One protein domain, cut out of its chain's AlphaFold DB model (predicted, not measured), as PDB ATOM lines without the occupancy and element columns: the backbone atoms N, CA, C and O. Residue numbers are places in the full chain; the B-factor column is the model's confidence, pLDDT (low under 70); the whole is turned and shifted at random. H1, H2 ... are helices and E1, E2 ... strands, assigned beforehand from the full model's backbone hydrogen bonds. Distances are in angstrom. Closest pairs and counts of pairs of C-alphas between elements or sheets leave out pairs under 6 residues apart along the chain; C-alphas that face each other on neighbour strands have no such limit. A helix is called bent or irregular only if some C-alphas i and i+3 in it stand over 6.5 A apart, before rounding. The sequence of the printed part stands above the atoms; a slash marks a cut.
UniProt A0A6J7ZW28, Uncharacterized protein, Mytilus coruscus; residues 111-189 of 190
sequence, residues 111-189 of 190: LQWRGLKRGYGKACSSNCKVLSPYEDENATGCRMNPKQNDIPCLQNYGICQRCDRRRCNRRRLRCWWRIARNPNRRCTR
ATOM      1  N   LEU A 111     -31.212  48.082 -33.957       85.69
ATOM      2  CA  LEU A 111     -31.482  47.229 -35.107       85.69
ATOM      3  C   LEU A 111     -31.284  45.756 -34.759       85.69
ATOM      4  O   LEU A 111     -32.143  44.957 -35.126       85.69
ATOM      5  N   GLN A 112     -30.234  45.411 -34.018       90.81
ATOM      6  CA  GLN A 112     -30.017  44.047 -33.541       90.81
ATOM      7  C   GLN A 112     -31.158  43.600 -32.619       90.81
ATOM      8  O   GLN A 112     -31.704  42.521 -32.827       90.81
ATOM      9  N   TRP A 113     -31.641  44.453 -31.706       91.81
ATOM     10  CA  TRP A 113     -32.832  44.155 -30.897       91.81
ATOM     11  C   TRP A 113     -34.080  43.891 -31.746       91.81
ATOM     12  O   TRP A 113     -34.856  42.975 -31.461       91.81
ATOM     13  N   ARG A 114     -34.292  44.665 -32.819       88.19
ATOM     14  CA  ARG A 114     -35.376  44.405 -33.787       88.19
ATOM     15  C   ARG A 114     -35.148  43.105 -34.568       88.19
ATOM     16  O   ARG A 114     -36.115  42.397 -34.864       88.19
ATOM     17  N   GLY A 115     -33.892  42.797 -34.883       88.12
ATOM     18  CA  GLY A 115     -33.437  41.541 -35.471       88.12
ATOM     19  C   GLY A 115     -33.827  40.348 -34.607       88.12
ATOM     20  O   GLY A 115     -34.619  39.521 -35.051       88.12
ATOM     21  N   LEU A 116     -33.379  40.326 -33.353       89.69
ATOM     22  CA  LEU A 116     -33.668  39.278 -32.368       89.69
ATOM     23  C   LEU A 116     -35.172  39.051 -32.183       89.69
ATOM     24  O   LEU A 116     -35.640  37.920 -32.214       89.69
ATOM     25  N   LYS A 117     -35.961  40.127 -32.065       87.75
ATOM     26  CA  LYS A 117     -37.414  40.012 -31.859       87.75
ATOM     27  C   LYS A 117     -38.151  39.367 -33.035       87.75
ATOM     28  O   LYS A 117     -39.125  38.657 -32.804       87.75
ATOM     29  N   ARG A 118     -37.781  39.691 -34.283       82.62
ATOM     30  CA  ARG A 118     -38.513  39.247 -35.495       82.62
ATOM     31  C   ARG A 118     -37.670  39.189 -36.772       82.62
ATOM     32  O   ARG A 118     -37.979  38.404 -37.665       82.62
ATOM     33  N   GLY A 119     -36.675  40.065 -36.917       78.00
ATOM     34  CA  GLY A 119     -35.930  40.229 -38.168       78.00
ATOM     35  C   GLY A 119     -35.118  39.000 -38.579       78.00
ATOM     36  O   GLY A 119     -35.225  38.576 -39.729       78.00
ATOM     37  N   TYR A 120     -34.356  38.412 -37.656       84.88
ATOM     38  CA  TYR A 120     -33.484  37.272 -37.948       84.88
ATOM     39  C   TYR A 120     -34.282  35.999 -38.232       84.88
ATOM     40  O   TYR A 120     -34.034  35.348 -39.241       84.88
ATOM     41  N   GLY A 121     -35.330  35.710 -37.452       82.75
ATOM     42  CA  GLY A 121     -36.212  34.568 -37.726       82.75
ATOM     43  C   GLY A 121     -36.824  34.619 -39.131       82.75
ATOM     44  O   GLY A 121     -36.753  33.646 -39.879       82.75
ATOM     45  N   LYS A 122     -37.331  35.788 -39.551       79.44
ATOM     46  CA  LYS A 122     -37.875  35.979 -40.906       79.44
ATOM     47  C   LYS A 122     -36.820  35.786 -42.000       79.44
ATOM     48  O   LYS A 122     -37.142  35.270 -43.070       79.44
ATOM     49  N   ALA A 123     -35.587  36.227 -41.758       80.81
ATOM     50  CA  ALA A 123     -34.483  36.037 -42.690       80.81
ATOM     51  C   ALA A 123     -34.171  34.548 -42.893       80.81
ATOM     52  O   ALA A 123     -34.137  34.099 -44.044       80.81
ATOM     53  N   CYS A 124     -34.054  33.789 -41.799       79.75
ATOM     54  CA  CYS A 124     -33.814  32.347 -41.822       79.75
ATOM     55  C   CYS A 124     -34.916  31.598 -42.587       79.75
ATOM     56  O   CYS A 124     -34.605  30.847 -43.504       79.75
ATOM     57  N   SER A 125     -36.200  31.875 -42.318       78.31
ATOM     58  CA  SER A 125     -37.324  31.238 -43.038       78.31
ATOM     59  C   SER A 125     -37.362  31.552 -44.537       78.31
ATOM     60  O   SER A 125     -38.012  30.857 -45.310       78.31
ATOM     61  N   SER A 126     -36.699  32.630 -44.963       75.44
ATOM     62  CA  SER A 126     -36.643  33.038 -46.368       75.44
ATOM     63  C   SER A 126     -35.455  32.452 -47.140       75.44
ATOM     64  O   SER A 126     -35.274  32.817 -48.306       75.44
ATOM     65  N   ASN A 127     -34.682  31.557 -46.507       79.81
ATOM     66  CA  ASN A 127     -33.443  30.955 -47.009       79.81
ATOM     67  C   ASN A 127     -32.381  31.989 -47.408       79.81
ATOM     68  O   ASN A 127     -31.639  31.798 -48.370       79.81
ATOM     69  N   CYS A 128     -32.302  33.099 -46.669       82.19
ATOM     70  CA  CYS A 128     -31.240  34.077 -46.858       82.19
ATOM     71  C   CYS A 128     -30.035  33.758 -45.986       82.19
ATOM     72  O   CYS A 128     -30.137  33.751 -44.763       82.19
ATOM     73  N   LYS A 129     -28.889  33.540 -46.635       84.94
ATOM     74  CA  LYS A 129     -27.601  33.310 -45.981       84.94
ATOM     75  C   LYS A 129     -26.762  34.586 -45.981       84.94
ATOM     76  O   LYS A 129     -26.799  35.352 -46.948       84.94
ATOM     77  N   VAL A 130     -26.018  34.812 -44.903       86.19
ATOM     78  CA  VAL A 130     -24.887  35.746 -44.913       86.19
ATOM     79  C   VAL A 130     -23.708  34.972 -45.476       86.19
ATOM     80  O   VAL A 130     -23.363  33.928 -44.935       86.19
ATOM     81  N   LEU A 131     -23.161  35.450 -46.586       84.81
ATOM     82  CA  LEU A 131     -22.125  34.738 -47.320       84.81
ATOM     83  C   LEU A 131     -20.746  35.210 -46.878       84.81
ATOM     84  O   LEU A 131     -20.508  36.422 -46.760       84.81
ATOM     85  N   SER A 132     -19.853  34.244 -46.680       78.88
ATOM     86  CA  SER A 132     -18.433  34.503 -46.452       78.88
ATOM     87  C   SER A 132     -17.825  35.177 -47.688       78.88
ATOM     88  O   SER A 132     -18.257  34.905 -48.814       78.88
ATOM     89  N   PRO A 133     -16.804  36.037 -47.524       71.81
ATOM     90  CA  PRO A 133     -16.081  36.620 -48.651       71.81
ATOM     91  C   PRO A 133     -15.520  35.597 -49.649       71.81
ATOM     92  O   PRO A 133     -15.315  35.947 -50.807       71.81
ATOM     93  N   TYR A 134     -15.285  34.358 -49.207       76.88
ATOM     94  CA  TYR A 134     -14.674  33.293 -50.005       76.88
ATOM     95  C   TYR A 134     -15.685  32.318 -50.631       76.88
ATOM     96  O   TYR A 134     -15.276  31.359 -51.278       76.88
ATOM     97  N   GLU A 135     -16.994  32.515 -50.438       75.44
ATOM     98  CA  GLU A 135     -18.000  31.646 -51.065       75.44
ATOM     99  C   GLU A 135     -18.159  31.923 -52.569       75.44
ATOM    100  O   GLU A 135     -18.108  33.079 -53.010       75.44
ATOM    101  N   ASP A 136     -18.434  30.850 -53.325       72.44
ATOM    102  CA  ASP A 136     -18.687  30.833 -54.777       72.44
ATOM    103  C   ASP A 136     -19.549  32.023 -55.217       72.44
ATOM    104  O   ASP A 136     -20.578  32.312 -54.599       72.44
ATOM    105  N   GLU A 137     -19.148  32.709 -56.291       67.38
ATOM    106  CA  GLU A 137     -19.833  33.852 -56.909       67.38
ATOM    107  C   GLU A 137     -21.338  33.615 -57.144       67.38
ATOM    108  O   GLU A 137     -22.144  34.548 -57.041       67.38
ATOM    109  N   ASN A 138     -21.733  32.357 -57.342       68.56
ATOM    110  CA  ASN A 138     -23.110  31.948 -57.606       68.56
ATOM    111  C   ASN A 138     -23.978  31.746 -56.354       68.56
ATOM    112  O   ASN A 138     -25.198  31.579 -56.469       68.56
ATOM    113  N   ALA A 139     -23.395  31.794 -55.153       71.31
ATOM    114  CA  ALA A 139     -24.139  31.632 -53.911       71.31
ATOM    115  C   ALA A 139     -25.210  32.729 -53.739       71.31
ATOM    116  O   ALA A 139     -24.978  33.927 -53.934       71.31
ATOM    117  N   THR A 140     -26.424  32.313 -53.363       74.12
ATOM    118  CA  THR A 140     -27.551  33.227 -53.133       74.12
ATOM    119  C   THR A 140     -27.588  33.657 -51.671       74.12
ATOM    120  O   THR A 140     -27.949  32.883 -50.789       74.12
ATOM    121  N   GLY A 141     -27.254  34.918 -51.413       80.88
ATOM    122  CA  GLY A 141     -27.215  35.471 -50.064       80.88
ATOM    123  C   GLY A 141     -26.700  36.905 -50.040       80.88
ATOM    124  O   GLY A 141     -26.499  37.525 -51.087       80.88
ATOM    125  N   CYS A 142     -26.517  37.450 -48.842       82.69
ATOM    126  CA  CYS A 142     -25.912  38.762 -48.657       82.69
ATOM    127  C   CYS A 142     -24.420  38.588 -48.393       82.69
ATOM    128  O   CYS A 142     -24.037  38.064 -47.351       82.69
ATOM    129  N   ARG A 143     -23.578  39.030 -49.328       79.69
ATOM    130  CA  ARG A 143     -22.122  38.959 -49.168       79.69
ATOM    131  C   ARG A 143     -21.638  39.965 -48.137       79.69
ATOM    132  O   ARG A 143     -22.021  41.137 -48.197       79.69
ATOM    133  N   MET A 144     -20.778  39.514 -47.232       76.62
ATOM    134  CA  MET A 144     -19.886  40.404 -46.498       76.62
ATOM    135  C   MET A 144     -18.694  40.723 -47.401       76.62
ATOM    136  O   MET A 144     -17.942  39.829 -47.776       76.62
ATOM    137  N   ASN A 145     -18.548  41.986 -47.801       67.94
ATOM    138  CA  ASN A 145     -17.396  42.416 -48.584       67.94
ATOM    139  C   ASN A 145     -16.240  42.740 -47.622       67.94
ATOM    140  O   ASN A 145     -16.368  43.681 -46.841       67.94
ATOM    141  N   PRO A 146     -15.120  42.003 -47.667       57.19
ATOM    142  CA  PRO A 146     -14.022  42.183 -46.724       57.19
ATOM    143  C   PRO A 146     -13.184  43.421 -47.056       57.19
ATOM    144  O   PRO A 146     -12.462  43.918 -46.201       57.19
ATOM    145  N   LYS A 147     -13.285  43.937 -48.291       55.97
ATOM    146  CA  LYS A 147     -12.560  45.131 -48.752       55.97
ATOM    147  C   LYS A 147     -13.240  46.440 -48.352       55.97
ATOM    148  O   LYS A 147     -12.701  47.510 -48.618       55.97
ATOM    149  N   GLN A 148     -14.430  46.375 -47.766       55.28
ATOM    150  CA  GLN A 148     -15.124  47.542 -47.248       55.28
ATOM    151  C   GLN A 148     -14.989  47.548 -45.726       55.28
ATOM    152  O   GLN A 148     -15.221  46.524 -45.084       55.28
ATOM    153  N   ASN A 149     -14.727  48.719 -45.137       54.31
ATOM    154  CA  ASN A 149     -14.827  48.998 -43.690       54.31
ATOM    155  C   ASN A 149     -16.253  48.776 -43.121       54.31
ATOM    156  O   ASN A 149     -16.600  49.234 -42.034       54.31
ATOM    157  N   ASP A 150     -17.093  48.056 -43.857       63.00
ATOM    158  CA  ASP A 150     -18.501  47.839 -43.624       63.00
ATOM    159  C   ASP A 150     -18.764  46.594 -42.768       63.00
ATOM    160  O   ASP A 150     -19.907  46.413 -42.367       63.00
ATOM    161  N   ILE A 151     -17.779  45.741 -42.436       70.38
ATOM    162  CA  ILE A 151     -18.043  44.553 -41.592       70.38
ATOM    163  C   ILE A 151     -18.666  44.960 -40.243       70.38
ATOM    164  O   ILE A 151     -19.773  44.490 -39.955       70.38
ATOM    165  N   PRO A 152     -18.076  45.886 -39.454       75.94
ATOM    166  CA  PRO A 152     -18.713  46.347 -38.222       75.94
ATOM    167  C   PRO A 152     -20.055  47.041 -38.490       75.94
ATOM    168  O   PRO A 152     -20.999  46.903 -37.714       75.94
ATOM    169  N   CYS A 153     -20.179  47.760 -39.612       79.44
ATOM    170  CA  CYS A 153     -21.421  48.426 -40.000       79.44
ATOM    171  C   CYS A 153     -22.550  47.420 -40.259       79.44
ATOM    172  O   CYS A 153     -23.656  47.585 -39.751       79.44
ATOM    173  N   LEU A 154     -22.289  46.360 -41.020       79.75
ATOM    174  CA  LEU A 154     -23.265  45.334 -41.367       79.75
ATOM    175  C   LEU A 154     -23.595  44.449 -40.164       79.75
ATOM    176  O   LEU A 154     -24.759  44.104 -39.986       79.75
ATOM    177  N   GLN A 155     -22.622  44.148 -39.300       82.31
ATOM    178  CA  GLN A 155     -22.863  43.422 -38.047       82.31
ATOM    179  C   GLN A 155     -23.757  44.213 -37.078       82.31
ATOM    180  O   GLN A 155     -24.639  43.643 -36.433       82.31
ATOM    181  N   ASN A 156     -23.569  45.534 -36.999       83.12
ATOM    182  CA  ASN A 156     -24.306  46.388 -36.065       83.12
ATOM    183  C   ASN A 156     -25.624  46.929 -36.634       83.12
ATOM    184  O   ASN A 156     -26.572  47.178 -35.884       83.12
ATOM    185  N   TYR A 157     -25.693  47.136 -37.949       83.38
ATOM    186  CA  TYR A 157     -26.761  47.885 -38.614       83.38
ATOM    187  C   TYR A 157     -27.291  47.229 -39.893       83.38
ATOM    188  O   TYR A 157     -28.108  47.848 -40.581       83.38
ATOM    189  N   GLY A 158     -26.890  45.998 -40.207       84.00
ATOM    190  CA  GLY A 158     -27.398  45.220 -41.330       84.00
ATOM    191  C   GLY A 158     -28.252  44.034 -40.882       84.00
ATOM    192  O   GLY A 158     -27.982  43.380 -39.883       84.00
ATOM    193  N   ILE A 159     -29.294  43.723 -41.653       86.12
ATOM    194  CA  ILE A 159     -29.999  42.438 -41.583       86.12
ATOM    195  C   ILE A 159     -30.072  41.883 -43.002       86.12
ATOM    196  O   ILE A 159     -30.648  42.527 -43.884       86.12
ATOM    197  N   CYS A 160     -29.512  40.695 -43.229       85.31
ATOM    198  CA  CYS A 160     -29.676  39.998 -44.498       85.31
ATOM    199  C   CYS A 160     -31.089  39.426 -44.583       85.31
ATOM    200  O   CYS A 160     -31.477  38.622 -43.747       85.31
ATOM    201  N   GLN A 161     -31.884  39.841 -45.562       85.00
ATOM    202  CA  GLN A 161     -33.262  39.367 -45.699       85.00
ATOM    203  C   GLN A 161     -33.689  39.329 -47.161       85.00
ATOM    204  O   GLN A 161     -33.129  40.019 -48.014       85.00
ATOM    205  N   ARG A 162     -34.728  38.548 -47.458       79.81
ATOM    206  CA  ARG A 162     -35.289  38.478 -48.806       79.81
ATOM    207  C   ARG A 162     -35.918  39.812 -49.187       79.81
ATOM    208  O   ARG A 162     -36.615  40.441 -48.384       79.81
ATOM    209  N   CYS A 163     -35.676  40.257 -50.415       74.56
ATOM    210  CA  CYS A 163     -36.319  41.463 -50.904       74.56
ATOM    211  C   CYS A 163     -37.784  41.210 -51.242       74.56
ATOM    212  O   CYS A 163     -38.125  40.248 -51.931       74.56
ATOM    213  N   ASP A 164     -38.647  42.099 -50.763       68.38
ATOM    214  CA  ASP A 164     -40.037  42.141 -51.191       68.38
ATOM    215  C   ASP A 164     -40.109  42.710 -52.620       68.38
ATOM    216  O   ASP A 164     -39.388  43.655 -52.961       68.38
ATOM    217  N   ARG A 165     -41.011  42.164 -53.446       56.88
ATOM    218  CA  ARG A 165     -41.257  42.567 -54.843       56.88
ATOM    219  C   ARG A 165     -41.571  44.057 -54.990       56.88
ATOM    220  O   ARG A 165     -41.393  44.605 -56.070       56.88
ATOM    221  N   ARG A 166     -42.038  44.711 -53.921       58.75
ATOM    222  CA  ARG A 166     -42.315  46.156 -53.899       58.75
ATOM    223  C   ARG A 166     -41.065  47.033 -53.764       58.75
ATOM    224  O   ARG A 166     -41.154  48.223 -54.029       58.75
ATOM    225  N   ARG A 167     -39.931  46.489 -53.304       59.56
ATOM    226  CA  ARG A 167     -38.708  47.269 -53.015       59.56
ATOM    227  C   ARG A 167     -37.543  46.960 -53.941       59.56
ATOM    228  O   ARG A 167     -36.712  47.833 -54.151       59.56
ATOM    229  N   CYS A 168     -37.483  45.754 -54.494       56.94
ATOM    230  CA  CYS A 168     -36.506  45.418 -55.519       56.94
ATOM    231  C   CYS A 168     -37.198  45.358 -56.872       56.94
ATOM    232  O   CYS A 168     -38.160  44.607 -57.042       56.94
ATOM    233  N   ASN A 169     -36.694  46.141 -57.830       52.59
ATOM    234  CA  ASN A 169     -37.148  46.089 -59.214       52.59
ATOM    235  C   ASN A 169     -37.205  44.631 -59.693       52.59
ATOM    236  O   ASN A 169     -36.308  43.836 -59.412       52.59
ATOM    237  N   ARG A 170     -38.306  44.313 -60.385       42.19
ATOM    238  CA  ARG A 170     -38.940  43.003 -60.642       42.19
ATOM    239  C   ARG A 170     -38.073  41.810 -61.074       42.19
ATOM    240  O   ARG A 170     -38.640  40.753 -61.324       42.19
ATOM    241  N   ARG A 171     -36.752  41.909 -61.206       43.59
ATOM    242  CA  ARG A 171     -35.990  40.908 -61.956       43.59
ATOM    243  C   ARG A 171     -35.285  39.829 -61.157       43.59
ATOM    244  O   ARG A 171     -35.056  38.796 -61.766       43.59
ATOM    245  N   ARG A 172     -35.014  39.940 -59.847       52.44
ATOM    246  CA  ARG A 172     -34.516  38.782 -59.063       52.44
ATOM    247  C   ARG A 172     -34.943  38.857 -57.591       52.44
ATOM    248  O   ARG A 172     -34.659  39.841 -56.916       52.44
ATOM    249  N   LEU A 173     -35.601  37.806 -57.085       55.03
ATOM    250  CA  LEU A 173     -35.920  37.592 -55.662       55.03
ATOM    251  C   LEU A 173     -34.631  37.297 -54.871       55.03
ATOM    252  O   LEU A 173     -34.449  36.191 -54.372       55.03
ATOM    253  N   ARG A 174     -33.704  38.256 -54.816       70.00
ATOM    254  CA  ARG A 174     -32.413  38.108 -54.134       70.00
ATOM    255  C   ARG A 174     -32.507  38.537 -52.670       70.00
ATOM    256  O   ARG A 174     -33.324  39.384 -52.293       70.00
ATOM    257  N   CYS A 175     -31.667  37.921 -51.848       76.81
ATOM    258  CA  CYS A 175     -31.375  38.397 -50.504       76.81
ATOM    259  C   CYS A 175     -30.545  39.679 -50.593       76.81
ATOM    260  O   CYS A 175     -29.725  39.830 -51.496       76.81
ATOM    261  N   TRP A 176     -30.796  40.620 -49.689       79.06
ATOM    262  CA  TRP A 176     -30.122  41.913 -49.662       79.06
ATOM    263  C   TRP A 176     -29.946  42.398 -48.225       79.06
ATOM    264  O   TRP A 176     -30.706  42.027 -47.323       79.06
ATOM    265  N   TRP A 177     -28.953  43.262 -48.027       79.25
ATOM    266  CA  TRP A 177     -28.729  43.936 -46.758       79.25
ATOM    267  C   TRP A 177     -29.775  45.022 -46.545       79.25
ATOM    268  O   TRP A 177     -29.738  46.080 -47.171       79.25
ATOM    269  N   ARG A 178     -30.697  44.797 -45.610       77.69
ATOM    270  CA  ARG A 178     -31.492  45.887 -45.055       77.69
ATOM    271  C   ARG A 178     -30.649  46.611 -44.023       77.69
ATOM    272  O   ARG A 178     -30.446  46.094 -42.928       77.69
ATOM    273  N   ILE A 179     -30.234  47.822 -44.361       72.38
ATOM    274  CA  ILE A 179     -29.464  48.674 -43.463       72.38
ATOM    275  C   ILE A 179     -30.406  49.688 -42.790       72.38
ATOM    276  O   ILE A 179     -31.406  50.110 -43.385       72.38
ATOM    277  N   ALA A 180     -30.159  50.043 -41.525       69.38
ATOM    278  CA  ALA A 180     -30.900  51.114 -40.847       69.38
ATOM    279  C   ALA A 180     -30.850  52.429 -41.658       69.38
ATOM    280  O   ALA A 180     -29.874  52.684 -42.354       69.38
ATOM    281  N   ARG A 181     -31.891  53.278 -41.582       56.84
ATOM    282  CA  ARG A 181     -31.867  54.611 -42.224       56.84
ATOM    283  C   ARG A 181     -30.716  55.439 -41.619       56.84
ATOM    284  O   ARG A 181     -30.609  55.496 -40.400       56.84
ATOM    285  N   ASN A 182     -29.902  56.080 -42.464       53.97
ATOM    286  CA  ASN A 182     -28.654  56.793 -42.121       53.97
ATOM    287  C   ASN A 182     -27.512  55.942 -41.524       53.97
ATOM    288  O   ASN A 182     -26.952  56.314 -40.491       53.97
ATOM    289  N   PRO A 183     -27.084  54.856 -42.187       52.16
ATOM    290  CA  PRO A 183     -25.893  54.136 -41.760       52.16
ATOM    291  C   PRO A 183     -24.631  54.922 -42.113       52.16
ATOM    292  O   PRO A 183     -23.734  54.996 -41.292       52.16
ATOM    293  N   ASN A 184     -24.595  55.619 -43.256       48.81
ATOM    294  CA  ASN A 184     -23.402  56.319 -43.737       48.81
ATOM    295  C   ASN A 184     -22.874  57.367 -42.748       48.81
ATOM    296  O   ASN A 184     -21.670  57.441 -42.575       48.81
ATOM    297  N   ARG A 185     -23.710  58.100 -41.993       51.19
ATOM    298  CA  ARG A 185     -23.203  59.005 -40.932       51.19
ATOM    299  C   ARG A 185     -22.498  58.280 -39.773       51.19
ATOM    300  O   ARG A 185     -21.718  58.915 -39.074       51.19
ATOM    301  N   ARG A 186     -22.802  56.999 -39.538       51.62
ATOM    302  CA  ARG A 186     -22.208  56.166 -38.476       51.62
ATOM    303  C   ARG A 186     -21.144  55.194 -38.997       51.62
ATOM    304  O   ARG A 186     -20.267  54.826 -38.236       51.62
ATOM    305  N   CYS A 187     -21.203  54.812 -40.272       54.72
ATOM    306  CA  CYS A 187     -20.299  53.853 -40.911       54.72
ATOM    307  C   CYS A 187     -19.148  54.518 -41.689       54.72
ATOM    308  O   CYS A 187     -18.195  53.838 -42.034       54.72
ATOM    309  N   THR A 188     -19.198  55.836 -41.930       48.28
ATOM    310  CA  THR A 188     -18.087  56.615 -42.536       48.28
ATOM    311  C   THR A 188     -17.296  57.446 -41.517       48.28
ATOM    312  O   THR A 188     -16.491  58.283 -41.905       48.28
ATOM    313  N   ARG A 189     -17.556  57.267 -40.212       40.38
ATOM    314  CA  ARG A 189     -17.011  58.101 -39.123       40.38
ATOM    315  C   ARG A 189     -15.934  57.413 -38.269       40.38
ATOM    316  O   ARG A 189     -15.757  57.815 -37.123       40.38
TER     317      ARG A 189
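What this domain is: This is residues 111 to 189 of the 190 residues of an uncharacterized protein of Mytilus coruscus (UniProt A0A6J7ZW28). A two-stranded hairpin, E3 and E4, forms the middle, with the long irregular helix H1 beside E3 and the short strand pair E1 and E2 next to the hairpin. H2 leads directly into E3 at one end of the hairpin, and H3 lies farther out, near H2. The printed part has 79 residues, of which 42 are in named elements, with three named helices and four named strands that follow along the chain as H1, E1, E2, H2, E3, E4, H3; E1 and E2 are parallel, E3 and E4 antiparallel, and the class is mixed, helices and strands. It is compact, with a radius of gyration of the C-alphas of 12.7 A, and spans 34 by 30 by 23 A.

Where its parts are: E3, residues 158 to 162, measures 12.8 A, and E4, residues 175 to 179, 12.6 A. H1, residues 111 to 125, begins at C-alpha 111 (-31.482, 47.229, -35.107) and measures 18.8 A; it is irregular, with C-alphas 117 and 120 7.7 A apart. E1 is residues 129 to 131, E2 141 to 143 and H2 151 to 157. H3, residues 184 to 187, ends at C-alpha 187 (-20.299, 53.853, -40.911).

How they stand to each other: In the hairpin E3 and E4, N 159 and O 178 are 2.9 A apart, within hydrogen-bond range. The closest C-alphas of H1 and E3, Ala 123 and Gln 161, are 4.7 A apart. Those of E2 and E4, Gly 141 and Cys 175, are 5.1 A apart. Between E1 and E2, N 142 and O 129 are 2.8 A apart. H1 touches H2 with residues 111 to 112 alone, about perpendicular at 80 degrees; the C-alphas of Leu 111 and Tyr 157 are closest, 5.9 A. H2 and H3 are close but not clearly touching, Cys 153 and Cys 187 having the closest C-alphas, 5.6 A. H1 and H3 are apart. Every O i to N i+4 pair is within hydrogen-bond range in H2, 9 of 11 in H1; H3 is too short for one.

The domain as a whole: The C-alphas of Arg 171 and Arg 189, the two farthest apart, are 34.3 A apart. The printed part has no cut. The link from E3 to E4, 12 residues, is long. Mean pLDDT of the printed part is 71.8; residues 137 to 138, 145 to 150, 164 to 173 and 180 to 189 are under 70.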